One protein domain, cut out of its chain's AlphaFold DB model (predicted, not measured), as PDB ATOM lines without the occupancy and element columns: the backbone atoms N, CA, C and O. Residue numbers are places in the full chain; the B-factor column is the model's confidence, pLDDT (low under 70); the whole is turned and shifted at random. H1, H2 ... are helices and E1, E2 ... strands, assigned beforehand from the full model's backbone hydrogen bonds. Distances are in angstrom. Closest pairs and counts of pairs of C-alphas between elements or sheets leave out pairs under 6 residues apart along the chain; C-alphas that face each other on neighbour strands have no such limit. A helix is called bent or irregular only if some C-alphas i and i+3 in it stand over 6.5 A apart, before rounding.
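Overview. This is residues 3 to 106 of the 531 residues of an uncharacterized protein of Fundulus heteroclitus (UniProt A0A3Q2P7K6). Two small three-stranded sheets, set apart from each other, make the body of an elongated domain, with H1 standing up from one of them and H2 beside H1 toward one end. The bare loop of residues 25 to 39 makes a wide bend far from the middle. The printed part has 104 residues, under half of them in named elements, in the order E1 E2 E3 H1 E4 E5 E6 H2; the class is mixed, helices and strands. One sheet runs E1 E3 E6, all parallel, the other E2 E5 E4, all antiparallel. The whole is compact, with a radius of gyration of the C-alphas of 14.5 A and spans of 44 by 24 by 23 A.

Along the chain. E1, residues 3 to 8, begins at C-alpha 3 (31.074, -0.340, 23.319) and is 16.8 A long. E2 holds residues 22 to 24. E3, residues 40 to 46, is the longest strand, 19.0 A. H1, residues 54 to 66, begins at C-alpha 54 (33.268, 23.869, 21.667) and is 16.8 A long; it is irregular, with C-alphas 57 and 60 7.8 A apart. E4 holds residues 74 to 76, E5 residues 79 to 83, 13.6 A, and E6 residues 88 to 91, 10.1 A. H2, residues 100 to 106, is 11.1 A long and ends at C-alpha 106 (22.802, 23.956, 21.033); it is neither bent nor irregular, but only just: C-alphas 101 and 104 are 6.2 A apart.

Arrangement. E1 and E3 are parallel at 16 degrees, with N 5 and O 42 2.9 A apart. E3, the inner strand, is parallel to E6 at 10 degrees, with N 43 and O 88 2.9 A apart. In the other sheet the pairing is staggered: E5 is antiparallel to E2 over its residues 81 to 83, with N 82 and O 23 2.8 A apart, and forms a hairpin with E4 over its residues 79 to 81, with N 74 and O 81 2.7 A apart. Each strand of one sheet is apart from each strand of the other. H1 is on the sheet E2 E5 E4, over E4, at a height over the sheet of 10.4 A, and stands up from it at 45 degrees; the C-alphas of Ser 64 and Val 83, the closest of H1 and E5, are 6.1 A apart. H1 and H2 touch, the same way at a shallow tilt of 30 degrees; their closest C-alphas, Thr 55 and Glu 102, are 6.1 A apart. Of the O i to N i+4 pairs, 5 of 9 in H1 and 0 of 3 in H2 are within hydrogen-bond range, while 4 of 4 O i to N i+3 pairs in H2 are.

Size, cuts and confidence. The two farthest C-alphas, Gly 31 and Pro 96, are 45.4 A apart. The printed part has no cut. The links E1 to E2 and E2 to E3 are long, with 13 and 15 residues. The mean pLDDT of the printed part is 70.0; residues 3 to 20, 25 to 39, 70 to 71, 77 to 78 and 96 are under 70.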
ATOM      1  N   ARG A   3      29.703  -0.750  22.970       49.72
ATOM      2  CA  ARG A   3      31.074  -0.340  23.319       49.72
ATOM      3  C   ARG A   3      31.061   1.133  23.726       49.72
ATOM      4  O   ARG A   3      30.604   1.977  22.955       49.72
ATOM      5  N   THR A   4      31.547   1.428  24.931       47.28
ATOM      6  CA  THR A   4      31.627   2.795  25.467       47.28
ATOM      7  C   THR A   4      33.063   3.298  25.386       47.28
ATOM      8  O   THR A   4      33.958   2.680  25.958       47.28
ATOM      9  N   ALA A   5      33.278   4.426  24.712       52.69
ATOM     10  CA  ALA A   5      34.569   5.110  24.661       52.69
ATOM     11  C   ALA A   5      34.534   6.359  25.554       52.69
ATOM     12  O   ALA A   5      33.664   7.216  25.388       52.69
ATOM     13  N   HIS A   6      35.479   6.464  26.490       46.84
ATOM     14  CA  HIS A   6      35.635   7.620  27.377       46.84
ATOM     15  C   HIS A   6      36.759   8.529  26.873       46.84
ATOM     16  O   HIS A   6      37.884   8.063  26.701       46.84
ATOM     17  N   VAL A   7      36.484   9.826  26.689       54.62
ATOM     18  CA  VAL A   7      37.516  10.828  26.377       54.62
ATOM     19  C   VAL A   7      37.391  12.053  27.278       54.62
ATOM     20  O   VAL A   7      36.363  12.733  27.312       54.62
ATOM     21  N   CYS A   8      38.486  12.365  27.972       48.66
ATOM     22  CA  CYS A   8      38.670  13.629  28.673       48.66
ATOM     23  C   CYS A   8      39.193  14.687  27.693       48.66
ATOM     24  O   CYS A   8      40.244  14.510  27.081       48.66
ATOM     25  N   VAL A   9      38.487  15.811  27.574       48.62
ATOM     26  CA  VAL A   9      38.716  16.842  26.542       48.62
ATOM     27  C   VAL A   9      39.869  17.796  26.921       48.62
ATOM     28  O   VAL A   9      39.704  19.011  26.974       48.62
ATOM     29  N   HIS A  10      41.037  17.241  27.260       41.00
ATOM     30  CA  HIS A  10      42.219  18.001  27.701       41.00
ATOM     31  C   HIS A  10      43.333  18.118  26.647       41.00
ATOM     32  O   HIS A  10      44.268  18.893  26.846       41.00
ATOM     33  N   THR A  11      43.247  17.385  25.536       35.75
ATOM     34  CA  THR A  11      44.197  17.443  24.418       35.75
ATOM     35  C   THR A  11      43.729  18.428  23.347       35.75
ATOM     36  O   THR A  11      42.596  18.351  22.876       35.75
ATOM     37  N   SER A  12      44.613  19.334  22.920       32.59
ATOM     38  CA  SER A  12      44.334  20.367  21.905       32.59
ATOM     39  C   SER A  12      44.086  19.824  20.492       32.59
ATOM     40  O   SER A  12      43.596  20.559  19.639       32.59
ATOM     41  N   HIS A  13      44.370  18.543  20.253       37.44
ATOM     42  CA  HIS A  13      43.950  17.812  19.064       37.44
ATOM     43  C   HIS A  13      43.181  16.553  19.474       37.44
ATOM     44  O   HIS A  13      43.747  15.640  20.072       37.44
ATOM     45  N   CYS A  14      41.908  16.487  19.088       39.19
ATOM     46  CA  CYS A  14      41.140  15.248  19.013       39.19
ATOM     47  C   CYS A  14      40.806  14.976  17.539       39.19
ATOM     48  O   CYS A  14      39.733  15.371  17.086       39.19
ATOM     49  N   PRO A  15      41.685  14.315  16.760       42.94
ATOM     50  CA  PRO A  15      41.252  13.693  15.516       42.94
ATOM     51  C   PRO A  15      40.264  12.577  15.886       42.94
ATOM     52  O   PRO A  15      40.640  11.602  16.535       42.94
ATOM     53  N   VAL A  16      38.984  12.736  15.528       49.19
ATOM     54  CA  VAL A  16      37.854  11.906  16.010       49.19
ATOM     55  C   VAL A  16      37.802  10.526  15.314       49.19
ATOM     56  O   VAL A  16      36.757  10.037  14.894       49.19
ATOM     57  N   CYS A  17      38.947   9.852  15.207       48.34
ATOM     58  CA  CYS A  17      39.107   8.501  14.662       48.34
ATOM     59  C   CYS A  17      38.699   7.418  15.679       48.34
ATOM     60  O   CYS A  17      39.463   6.503  15.973       48.34
ATOM     61  N   PHE A  18      37.491   7.520  16.238       58.94
ATOM     62  CA  PHE A  18      36.925   6.502  17.126       58.94
ATOM     63  C   PHE A  18      36.580   5.222  16.337       58.94
ATOM     64  O   PHE A  18      35.684   5.276  15.482       58.94
ATOM     65  N   PRO A  19      37.216   4.063  16.618       56.12
ATOM     66  CA  PRO A  19      36.974   2.830  15.872       56.12
ATOM     67  C   PRO A  19      35.502   2.398  15.937       56.12
ATOM     68  O   PRO A  19      34.949   2.184  17.014       56.12
ATOM     69  N   GLY A  20      34.851   2.296  14.776       63.31
ATOM     70  CA  GLY A  20      33.436   1.923  14.659       63.31
ATOM     71  C   GLY A  20      32.424   3.034  14.977       63.31
ATOM     72  O   GLY A  20      31.233   2.840  14.729       63.31
ATOM     73  N   PHE A  21      32.853   4.205  15.472       73.56
ATOM     74  CA  PHE A  21      31.974   5.378  15.567       73.56
ATOM     75  C   PHE A  21      31.805   6.038  14.192       73.56
ATOM     76  O   PHE A  21      30.679   6.222  13.716       73.56
ATOM     77  N   LEU A  22      32.950   6.339  13.566       73.00
ATOM     78  CA  LEU A  22      33.075   6.707  12.162       73.00
ATOM     79  C   LEU A  22      33.398   5.463  11.329       73.00
ATOM     80  O   LEU A  22      34.167   4.601  11.755       73.00
ATOM     81  N   ILE A  23      32.837   5.399  10.125       74.75
ATOM     82  CA  ILE A  23      33.118   4.369   9.119       74.75
ATOM     83  C   ILE A  23      33.570   5.079   7.833       74.75
ATOM     84  O   ILE A  23      32.941   6.074   7.461       74.75
ATOM     85  N   PRO A  24      34.624   4.618   7.133       74.25
ATOM     86  CA  PRO A  24      34.991   5.163   5.829       74.25
ATOM     87  C   PRO A  24      33.811   5.147   4.849       74.25
ATOM     88  O   PRO A  24      33.016   4.205   4.822       74.25
ATOM     89  N   ALA A  25      33.676   6.187   4.031       68.75
ATOM     90  CA  ALA A  25      32.773   6.141   2.888       68.75
ATOM     91  C   ALA A  25      33.333   5.172   1.832       68.75
ATOM     92  O   ALA A  25      34.541   5.142   1.576       68.75
ATOM     93  N   VAL A  26      32.453   4.374   1.219       58.53
ATOM     94  CA  VAL A  26      32.835   3.401   0.184       58.53
ATOM     95  C   VAL A  26      33.440   4.156  -1.002       58.53
ATOM     96  O   VAL A  26      32.768   4.976  -1.622       58.53
ATOM     97  N   GLY A  27      34.725   3.914  -1.268       51.69
ATOM     98  CA  GLY A  27      35.535   4.695  -2.209       51.69
ATOM     99  C   GLY A  27      36.982   4.895  -1.744       51.69
ATOM    100  O   GLY A  27      37.871   5.040  -2.577       51.69
ATOM    101  N   SER A  28      37.253   4.821  -0.434       46.19
ATOM    102  CA  SER A  28      38.625   4.609   0.054       46.19
ATOM    103  C   SER A  28      39.081   3.181  -0.278       46.19
ATOM    104  O   SER A  28      38.344   2.229  -0.028       46.19
ATOM    105  N   GLY A  29      40.282   3.027  -0.843       41.44
ATOM    106  CA  GLY A  29      40.758   1.791  -1.491       41.44
ATOM    107  C   GLY A  29      41.029   0.579  -0.586       41.44
ATOM    108  O   GLY A  29      41.517  -0.437  -1.074       41.44
ATOM    109  N   PHE A  30      40.722   0.652   0.711       41.31
ATOM    110  CA  PHE A  30      40.815  -0.481   1.632       41.31
ATOM    111  C   PHE A  30      39.466  -1.193   1.747       41.31
ATOM    112  O   PHE A  30      38.597  -0.802   2.529       41.31
ATOM    113  N   GLY A  31      39.302  -2.271   0.978       42.62
ATOM    114  CA  GLY A  31      38.150  -3.161   1.090       42.62
ATOM    115  C   GLY A  31      38.155  -3.913   2.422       42.62
ATOM    116  O   GLY A  31      38.838  -4.926   2.555       42.62
ATOM    117  N   LEU A  32      37.384  -3.434   3.402       40.84
ATOM    118  CA  LEU A  32      37.124  -4.172   4.638       40.84
ATOM    119  C   LEU A  32      35.895  -5.077   4.496       40.84
ATOM    120  O   LEU A  32      34.886  -4.709   3.895       40.84
ATOM    121  N   VAL A  33      36.002  -6.275   5.071       37.06
ATOM    122  CA  VAL A  33      35.006  -7.351   4.980       37.06
ATOM    123  C   VAL A  33      33.640  -6.903   5.512       37.06
ATOM    124  O   VAL A  33      33.549  -6.233   6.542       37.06
ATOM    125  N   SER A  34      32.565  -7.357   4.856       38.59
ATOM    126  CA  SER A  34      31.173  -7.205   5.307       38.59
ATOM    127  C   SER A  34      30.872  -8.090   6.530       38.59
ATOM    128  O   SER A  34      30.091  -9.035   6.469       38.59
ATOM    129  N   GLY A  35      31.541  -7.785   7.643       42.06
ATOM    130  CA  GLY A  35      31.447  -8.447   8.947       42.06
ATOM    131  C   GLY A  35      31.271  -7.448  10.095       42.06
ATOM    132  O   GLY A  35      31.644  -7.732  11.229       42.06
ATOM    133  N   ALA A  36      30.741  -6.255   9.801       51.50
ATOM    134  CA  ALA A  36      30.488  -5.205  10.784       51.50
ATOM    135  C   ALA A  36      29.319  -5.595  11.704       51.50
ATOM    136  O   ALA A  36      28.160  -5.263  11.432       51.50
ATOM    137  N   THR A  37      29.645  -6.314  12.782       52.62
ATOM    138  CA  THR A  37      28.723  -6.721  13.847       52.62
ATOM    139  C   THR A  37      27.870  -5.545  14.318       52.62
ATOM    140  O   THR A  37      28.363  -4.425  14.470       52.62
ATOM    141  N   ASP A  38      26.571  -5.774  14.543       57.47
ATOM    142  CA  ASP A  38      25.685  -4.675  14.925       57.47
ATOM    143  C   ASP A  38      25.907  -4.309  16.398       57.47
ATOM    144  O   ASP A  38      25.427  -4.950  17.338       57.47
ATOM    145  N   HIS A  39      26.784  -3.330  16.592       67.62
ATOM    146  CA  HIS A  39      27.245  -2.845  17.881       67.62
ATOM    147  C   HIS A  39      27.001  -1.344  17.952       67.62
ATOM    148  O   HIS A  39      27.460  -0.580  17.103       67.62
ATOM    149  N   HIS A  40      26.290  -0.924  18.993       77.62
ATOM    150  CA  HIS A  40      26.096   0.487  19.294       77.62
ATOM    151  C   HIS A  40      27.371   1.029  19.944       77.62
ATOM    152  O   HIS A  40      27.751   0.585  21.033       77.62
ATOM    153  N   VAL A  41      28.030   1.988  19.294       83.12
ATOM    154  CA  VAL A  41      29.145   2.730  19.893       83.12
ATOM    155  C   VAL A  41      28.596   3.973  20.584       83.12
ATOM    156  O   VAL A  41      27.907   4.790  19.966       83.12
ATOM    157  N   VAL A  42      28.906   4.114  21.872       86.19
ATOM    158  CA  VAL A  42      28.566   5.289  22.681       86.19
ATOM    159  C   VAL A  42      29.857   6.015  23.041       86.19
ATOM    160  O   VAL A  42      30.695   5.493  23.772       86.19
ATOM    161  N   VAL A  43      30.021   7.230  22.530       86.56
ATOM    162  CA  VAL A  43      31.147   8.106  22.868       86.56
ATOM    163  C   VAL A  43      30.713   9.043  23.990       86.56
ATOM    164  O   VAL A  43      29.714   9.750  23.848       86.56
ATOM    165  N   LEU A  44      31.470   9.068  25.090       88.81
ATOM    166  CA  LEU A  44      31.282  10.000  26.199       88.81
ATOM    167  C   LEU A  44      32.411  11.039  26.213       88.81
ATOM    168  O   LEU A  44      33.571  10.707  26.466       88.81
ATOM    169  N   LEU A  45      32.053  12.301  25.972       88.19
ATOM    170  CA  LEU A  45      32.946  13.454  26.097       88.19
ATOM    171  C   LEU A  45      32.744  14.098  27.471       88.19
ATOM    172  O   LEU A  45      31.681  14.666  27.743       88.19
ATOM    173  N   GLU A  46      33.748  13.997  28.344       88.06
ATOM    174  CA  GLU A  46      33.628  14.474  29.723       88.06
ATOM    175  C   GLU A  46      34.178  15.894  29.924       88.06
ATOM    176  O   GLU A  46      35.335  16.182  29.605       88.06
ATOM    177  N   GLY A  47      33.363  16.762  30.537       84.81
ATOM    178  CA  GLY A  47      33.770  18.096  30.982       84.81
ATOM    179  C   GLY A  47      34.039  19.049  29.823       84.81
ATOM    180  O   GLY A  47      35.058  19.740  29.820       84.81
ATOM    181  N   LEU A  48      33.138  19.069  28.835       86.25
ATOM    182  CA  LEU A  48      33.265  19.861  27.608       86.25
ATOM    183  C   LEU A  48      33.514  21.356  27.881       86.25
ATOM    184  O   LEU A  48      34.171  22.019  27.088       86.25
ATOM    185  N   GLU A  49      33.084  21.891  29.028       84.00
ATOM    186  CA  GLU A  49      33.326  23.283  29.422       84.00
ATOM    187  C   GLU A  49      34.799  23.681  29.602       84.00
ATOM    188  O   GLU A  49      35.060  24.877  29.774       84.00
ATOM    189  N   LYS A  50      35.713  22.698  29.600       84.25
ATOM    190  CA  LYS A  50      37.174  22.851  29.677       84.25
ATOM    191  C   LYS A  50      37.838  23.035  28.307       84.25
ATOM    192  O   LYS A  50      39.006  23.412  28.262       84.25
ATOM    193  N   ALA A  51      37.129  22.757  27.211       83.00
ATOM    194  CA  ALA A  51      37.642  22.981  25.864       83.00
ATOM    195  C   ALA A  51      37.858  24.483  25.605       83.00
ATOM    196  O   ALA A  51      37.075  25.319  26.055       83.00
ATOM    197  N   SER A  52      38.895  24.828  24.838       82.25
ATOM    198  CA  SER A  52      39.176  26.213  24.427       82.25
ATOM    199  C   SER A  52      38.138  26.773  23.444       82.25
ATOM    200  O   SER A  52      37.937  27.983  23.386       82.25
ATOM    201  N   SER A  53      37.462  25.903  22.690       84.31
ATOM    202  CA  SER A  53      36.281  26.226  21.888       84.31
ATOM    203  C   SER A  53      35.448  24.968  21.661       84.31
ATOM    204  O   SER A  53      35.957  23.995  21.103       84.31
ATOM    205  N   LEU A  54      34.161  24.977  22.027       84.81
ATOM    206  CA  LEU A  54      33.268  23.869  21.667       84.81
ATOM    207  C   LEU A  54      33.031  23.806  20.156       84.81
ATOM    208  O   LEU A  54      32.963  22.722  19.582       84.81
ATOM    209  N   THR A  55      32.938  24.969  19.508       83.81
ATOM    210  CA  THR A  55      32.786  25.075  18.054       83.81
ATOM    211  C   THR A  55      33.993  24.465  17.343       83.81
ATOM    212  O   THR A  55      33.805  23.631  16.469       83.81
ATOM    213  N   GLY A  56      35.222  24.792  17.760       82.19
ATOM    214  CA  GLY A  56      36.436  24.206  17.172       82.19
ATOM    215  C   GLY A  56      36.593  22.694  17.393       82.19
ATOM    216  O   GLY A  56      37.276  22.040  16.618       82.19
ATOM    217  N   LEU A  57      35.955  22.132  18.425       83.56
ATOM    218  CA  LEU A  57      35.985  20.695  18.718       83.56
ATOM    219  C   LEU A  57      34.902  19.892  17.975       83.56
ATOM    220  O   LEU A  57      35.103  18.712  17.696       83.56
ATOM    221  N   LEU A  58      33.730  20.491  17.730       85.00
ATOM    222  CA  LEU A  58      32.522  19.756  17.333       85.00
ATOM    223  C   LEU A  58      31.853  20.239  16.038       85.00
ATOM    224  O   LEU A  58      31.026  19.496  15.517       85.00
ATOM    225  N   ALA A  59      32.174  21.427  15.507       80.75
ATOM    226  CA  ALA A  59      31.445  21.996  14.364       80.75
ATOM    227  C   ALA A  59      31.488  21.107  13.113       80.75
ATOM    228  O   ALA A  59      30.444  20.885  12.500       80.75
ATOM    229  N   ASP A  60      32.654  20.550  12.783       79.19
ATOM    230  CA  ASP A  60      32.811  19.644  11.638       79.19
ATOM    231  C   ASP A  60      31.939  18.389  11.821       79.19
ATOM    232  O   ASP A  60      31.246  17.947  10.905       79.19
ATOM    233  N   LEU A  61      31.900  17.858  13.050       81.44
ATOM    234  CA  LEU A  61      31.126  16.674  13.417       81.44
ATOM    235  C   LEU A  61      29.605  16.919  13.365       81.44
ATOM    236  O   LEU A  61      28.853  15.982  13.100       81.44
ATOM    237  N   CYS A  62      29.136  18.150  13.614       82.00
ATOM    238  CA  CYS A  62      27.709  18.483  13.709       82.00
ATOM    239  C   CYS A  62      26.907  18.089  12.464       82.00
ATOM    240  O   CYS A  62      25.845  17.482  12.596       82.00
ATOM    241  N   LEU A  63      27.417  18.377  11.262       80.12
ATOM    242  CA  LEU A  63      26.694  18.090  10.018       80.12
ATOM    243  C   LEU A  63      26.443  16.585   9.830       80.12
ATOM    244  O   LEU A  63      25.344  16.202   9.422       80.12
ATOM    245  N   SER A  64      27.418  15.745  10.197       80.00
ATOM    246  CA  SER A  64      27.332  14.279  10.123       80.00
ATOM    247  C   SER A  64      26.633  13.626  11.327       80.00
ATOM    248  O   SER A  64      26.199  12.477  11.225       80.00
ATOM    249  N   LEU A  65      26.502  14.324  12.465       79.88
ATOM    250  CA  LEU A  65      25.660  13.895  13.594       79.88
ATOM    251  C   LEU A  65      24.166  14.018  13.267       79.88
ATOM    252  O   LEU A  65      23.394  13.121  13.631       79.88
ATOM    253  N   ASP A  66      23.793  15.103  12.582       82.88
ATOM    254  CA  ASP A  66      22.438  15.370  12.095       82.88
ATOM    255  C   ASP A  66      22.100  14.468  10.894       82.88
ATOM    256  O   ASP A  66      21.146  13.689  10.937       82.88
ATOM    257  N   ASN A  67      22.908  14.517   9.828       79.81
ATOM    258  CA  ASN A  67      22.604  13.900   8.527       79.81
ATOM    259  C   ASN A  67      23.257  12.514   8.363       79.81
ATOM    260  O   ASN A  67      23.940  12.238   7.374       79.81
ATOM    261  N   ARG A  68      23.073  11.652   9.367       77.50
ATOM    262  CA  ARG A  68      23.754  10.351   9.523       77.50
ATOM    263  C   ARG A  68      23.730   9.485   8.257       77.50
ATOM    264  O   ARG A  68      22.682   9.292   7.647       77.50
ATOM    265  N   GLY A  69      24.866   8.859   7.947       70.75
ATOM    266  CA  GLY A  69      25.048   8.010   6.764       70.75
ATOM    267  C   GLY A  69      26.015   8.602   5.734       70.75
ATOM    268  O   GLY A  69      26.515   9.712   5.885       70.75
ATOM    269  N   SER A  70      26.279   7.851   4.665       68.56
ATOM    270  CA  SER A  70      27.254   8.203   3.616       68.56
ATOM    271  C   SER A  70      26.894   9.438   2.776       68.56
ATOM    272  O   SER A  70      27.708   9.867   1.964       68.56
ATOM    273  N   ALA A  71      25.706  10.020   2.969       66.69
ATOM    274  CA  ALA A  71      25.247  11.224   2.275       66.69
ATOM    275  C   ALA A  71      25.812  12.541   2.854       66.69
ATOM    276  O   ALA A  71      25.777  13.554   2.162       66.69
ATOM    277  N   SER A  72      26.347  12.545   4.085       71.56
ATOM    278  CA  SER A  72      27.067  13.700   4.654       71.56
ATOM    279  C   SER A  72      28.464  13.305   5.172       71.56
ATOM    280  O   SER A  72      28.712  13.228   6.381       71.56
ATOM    281  N   PRO A  73      29.402  12.990   4.261       76.19
ATOM    282  CA  PRO A  73      30.730  12.555   4.654       76.19
ATOM    283  C   PRO A  73      31.523  13.670   5.345       76.19
ATOM    284  O   PRO A  73      31.720  14.760   4.808       76.19
ATOM    285  N   LEU A  74      32.041  13.341   6.521       79.06
ATOM    286  CA  LEU A  74      33.062  14.075   7.245       79.06
ATOM    287  C   LEU A  74      34.422  13.820   6.580       79.06
ATOM    288  O   LEU A  74      34.862  12.670   6.474       79.06
ATOM    289  N   ILE A  75      35.101  14.874   6.133       77.19
ATOM    290  CA  ILE A  75      36.416  14.762   5.488       77.19
ATOM    291  C   ILE A  75      37.505  14.908   6.554       77.19
ATOM    292  O   ILE A  75      37.715  15.992   7.089       77.19
ATOM    293  N   LEU A  76      38.208  13.815   6.853       74.94
ATOM    294  CA  LEU A  76      39.424  13.818   7.672       74.94
ATOM    295  C   LEU A  76      40.663  13.720   6.769       74.94
ATOM    296  O   LEU A  76      40.576  13.304   5.616       74.94
ATOM    297  N   GLY A  77      41.848  14.000   7.323       67.12
ATOM    298  CA  GLY A  77      43.127  13.725   6.644       67.12
ATOM    299  C   GLY A  77      43.357  12.238   6.316       67.12
ATOM    300  O   GLY A  77      44.192  11.914   5.479       67.12
ATOM    301  N   THR A  78      42.589  11.334   6.933       66.88
ATOM    302  CA  THR A  78      42.523   9.893   6.625       66.88
ATOM    303  C   THR A  78      41.487   9.542   5.544       66.88
ATOM    304  O   THR A  78      41.291   8.367   5.241       66.88
ATOM    305  N   GLY A  79      40.806  10.536   4.964       73.94
ATOM    306  CA  GLY A  79      39.805  10.381   3.909       73.94
ATOM    307  C   GLY A  79      38.362  10.647   4.355       73.94
ATOM    308  O   GLY A  79      38.085  11.153   5.445       73.94
ATOM    309  N   SER A  80      37.427  10.294   3.475       79.62
ATOM    310  CA  SER A  80      35.983  10.469   3.661       79.62
ATOM    311  C   SER A  80      35.410   9.447   4.652       79.62
ATOM    312  O   SER A  80      35.585   8.243   4.467       79.62
ATOM    313  N   HIS A  81      34.720   9.917   5.693       78.88
ATOM    314  CA  HIS A  81      34.143   9.117   6.780       78.88
ATOM    315  C   HIS A  81      32.688   9.520   7.056       78.88
ATOM    316  O   HIS A  81      32.276  10.623   6.730       78.88
ATOM    317  N   HIS A  82      31.891   8.666   7.696       78.00
ATOM    318  CA  HIS A  82      30.527   9.002   8.118       78.00
ATOM    319  C   HIS A  82      30.169   8.377   9.472       78.00
ATOM    320  O   HIS A  82      30.694   7.328   9.845       78.00
ATOM    321  N   VAL A  83      29.252   9.012  10.209       80.06
ATOM    322  CA  VAL A  83      28.721   8.483  11.476       80.06
ATOM    323  C   VAL A  83      27.722   7.359  11.175       80.06
ATOM    324  O   VAL A  83      26.750   7.570  10.442       80.06
ATOM    325  N   ARG A  84      27.922   6.163  11.750       76.31
ATOM    326  CA  ARG A  84      26.957   5.048  11.634       76.31
ATOM    327  C   ARG A  84      25.660   5.401  12.373       76.31
ATOM    328  O   ARG A  84      25.696   5.851  13.519       76.31
ATOM    329  N   GLY A  85      24.508   5.123  11.757       73.00
ATOM    330  CA  GLY A  85      23.184   5.466  12.299       73.00
ATOM    331  C   GLY A  85      22.932   5.007  13.744       73.00
ATOM    332  O   GLY A  85      22.356   5.761  14.526       73.00
ATOM    333  N   ASN A  86      23.444   3.824  14.107       77.19
ATOM    334  CA  ASN A  86      23.251   3.156  15.402       77.19
ATOM    335  C   ASN A  86      24.111   3.706  16.566       77.19
ATOM    336  O   ASN A  86      24.035   3.163  17.669       77.19
ATOM    337  N   ASN A  87      24.908   4.759  16.353       83.75
ATOM    338  CA  ASN A  87      25.850   5.289  17.346       83.75
ATOM    339  C   ASN A  87      25.334   6.540  18.082       83.75
ATOM    340  O   ASN A  87      24.472   7.276  17.591       83.75
ATOM    341  N   PHE A  88      25.897   6.813  19.262       85.88
ATOM    342  CA  PHE A  88      25.507   7.938  20.115       85.88
ATOM    343  C   PHE A  88      26.718   8.726  20.617       85.88
ATOM    344  O   PHE A  88      27.747   8.152  20.969       85.88
ATOM    345  N   LEU A  89      26.560  10.047  20.688       87.94
ATOM    346  CA  LEU A  89      27.504  10.965  21.312       87.94
ATOM    347  C   LEU A  89      26.826  11.596  22.529       87.94
ATOM    348  O   LEU A  89      25.744  12.171  22.404       87.94
ATOM    349  N   ILE A  90      27.454  11.483  23.695       90.94
ATOM    350  CA  ILE A  90      26.991  12.074  24.950       90.94
ATOM    351  C   ILE A  90      28.070  13.044  25.425       90.94
ATOM    352  O   ILE A  90      29.220  12.658  25.615       90.94
ATOM    353  N   GLY A  91      27.703  14.308  25.616       89.75
ATOM    354  CA  GLY A  91      28.567  15.318  26.222       89.75
ATOM    355  C   GLY A  91      28.115  15.639  27.642       89.75
ATOM    356  O   GLY A  91      26.916  15.796  27.877       89.75
ATOM    357  N   THR A  92      29.051  15.774  28.581       90.56
ATOM    358  CA  THR A  92      28.770  16.374  29.895       90.56
ATOM    359  C   THR A  92      29.261  17.818  29.936       90.56
ATOM    360  O   THR A  92      30.316  18.145  29.392       90.56
ATOM    361  N   PHE A  93      28.464  18.691  30.554       86.62
ATOM    362  CA  PHE A  93      28.703  20.132  30.591       86.62
ATOM    363  C   PHE A  93      28.241  20.702  31.937       86.62
ATOM    364  O   PHE A  93      27.084  20.511  32.311       86.62
ATOM    365  N   SER A  94      29.123  21.377  32.680       81.81
ATOM    366  CA  SER A  94      28.789  21.896  34.025       81.81
ATOM    367  C   SER A  94      28.219  23.323  34.051       81.81
ATOM    368  O   SER A  94      27.643  23.735  35.060       81.81
ATOM    369  N   LYS A  95      28.316  24.082  32.949       74.38
ATOM    370  CA  LYS A  95      27.710  25.422  32.818       74.38
ATOM    371  C   LYS A  95      26.213  25.285  32.460       74.38
ATOM    372  O   LYS A  95      25.871  24.475  31.602       74.38
ATOM    373  N   PRO A  96      25.295  26.088  33.038       66.19
ATOM    374  CA  PRO A  96      23.848  25.891  32.863       66.19
ATOM    375  C   PRO A  96      23.297  26.298  31.485       66.19
ATOM    376  O   PRO A  96      22.149  25.973  31.177       66.19
ATOM    377  N   ARG A  97      24.064  27.053  30.682       72.19
ATOM    378  CA  ARG A  97      23.725  27.513  29.322       72.19
ATOM    379  C   ARG A  97      25.005  27.695  28.498       72.19
ATOM    380  O   ARG A  97      26.043  28.036  29.066       72.19
ATOM    381  N   LEU A  98      24.902  27.537  27.178       81.88
ATOM    382  CA  LEU A  98      25.896  28.036  26.220       81.88
ATOM    383  C   LEU A  98      25.749  29.555  26.029       81.88
ATOM    384  O   LEU A  98      24.719  30.133  26.384       81.88
ATOM    385  N   GLN A  99      26.783  30.206  25.493       81.12
ATOM    386  CA  GLN A  99      26.810  31.652  25.248       81.12
ATOM    387  C   GLN A  99      27.526  31.983  23.928       81.12
ATOM    388  O   GLN A  99      28.300  31.182  23.407       81.12
ATOM    389  N   GLY A 100      27.270  33.176  23.385       84.62
ATOM    390  CA  GLY A 100      27.948  33.674  22.185       84.62
ATOM    391  C   GLY A 100      27.781  32.760  20.963       84.62
ATOM    392  O   GLY A 100      26.683  32.288  20.667       84.62
ATOM    393  N   SER A 101      28.882  32.511  20.252       75.50
ATOM    394  CA  SER A 101      28.923  31.660  19.055       75.50
ATOM    395  C   SER A 101      28.537  30.199  19.321       75.50
ATOM    396  O   SER A 101      28.002  29.541  18.427       75.50
ATOM    397  N   GLU A 102      28.732  29.705  20.547       82.00
ATOM    398  CA  GLU A 102      28.434  28.318  20.924       82.00
ATOM    399  C   GLU A 102      26.927  28.026  20.951       82.00
ATOM    400  O   GLU A 102      26.528  26.870  20.856       82.00
ATOM    401  N   LEU A 103      26.055  29.044  20.975       84.62
ATOM    402  CA  LEU A 103      24.601  28.854  20.863       84.62
ATOM    403  C   LEU A 103      24.193  28.096  19.585       84.62
ATOM    404  O   LEU A 103      23.198  27.373  19.601       84.62
ATOM    405  N   ARG A 104      24.984  28.183  18.504       81.94
ATOM    406  CA  ARG A 104      24.775  27.376  17.287       81.94
ATOM    407  C   ARG A 104      24.978  25.880  17.521       81.94
ATOM    408  O   ARG A 104      24.344  25.081  16.848       81.94
ATOM    409  N   LEU A 105      25.811  25.479  18.482       83.25
ATOM    410  CA  LEU A 105      25.978  24.073  18.851       83.25
ATOM    411  C   LEU A 105      24.706  23.517  19.509       83.25
ATOM    412  O   LEU A 105      24.388  22.345  19.327       83.25
ATOM    413  N   GLN A 106      23.950  24.363  20.221       84.31
ATOM    414  CA  GLN A 106      22.802  23.956  21.033       84.31
ATOM    415  C   GLN A 106      21.720  23.213  20.228       84.31
ATOM    416  O   GLN A 106      21.086  22.316  20.779       84.31
TER     417      GLN A 106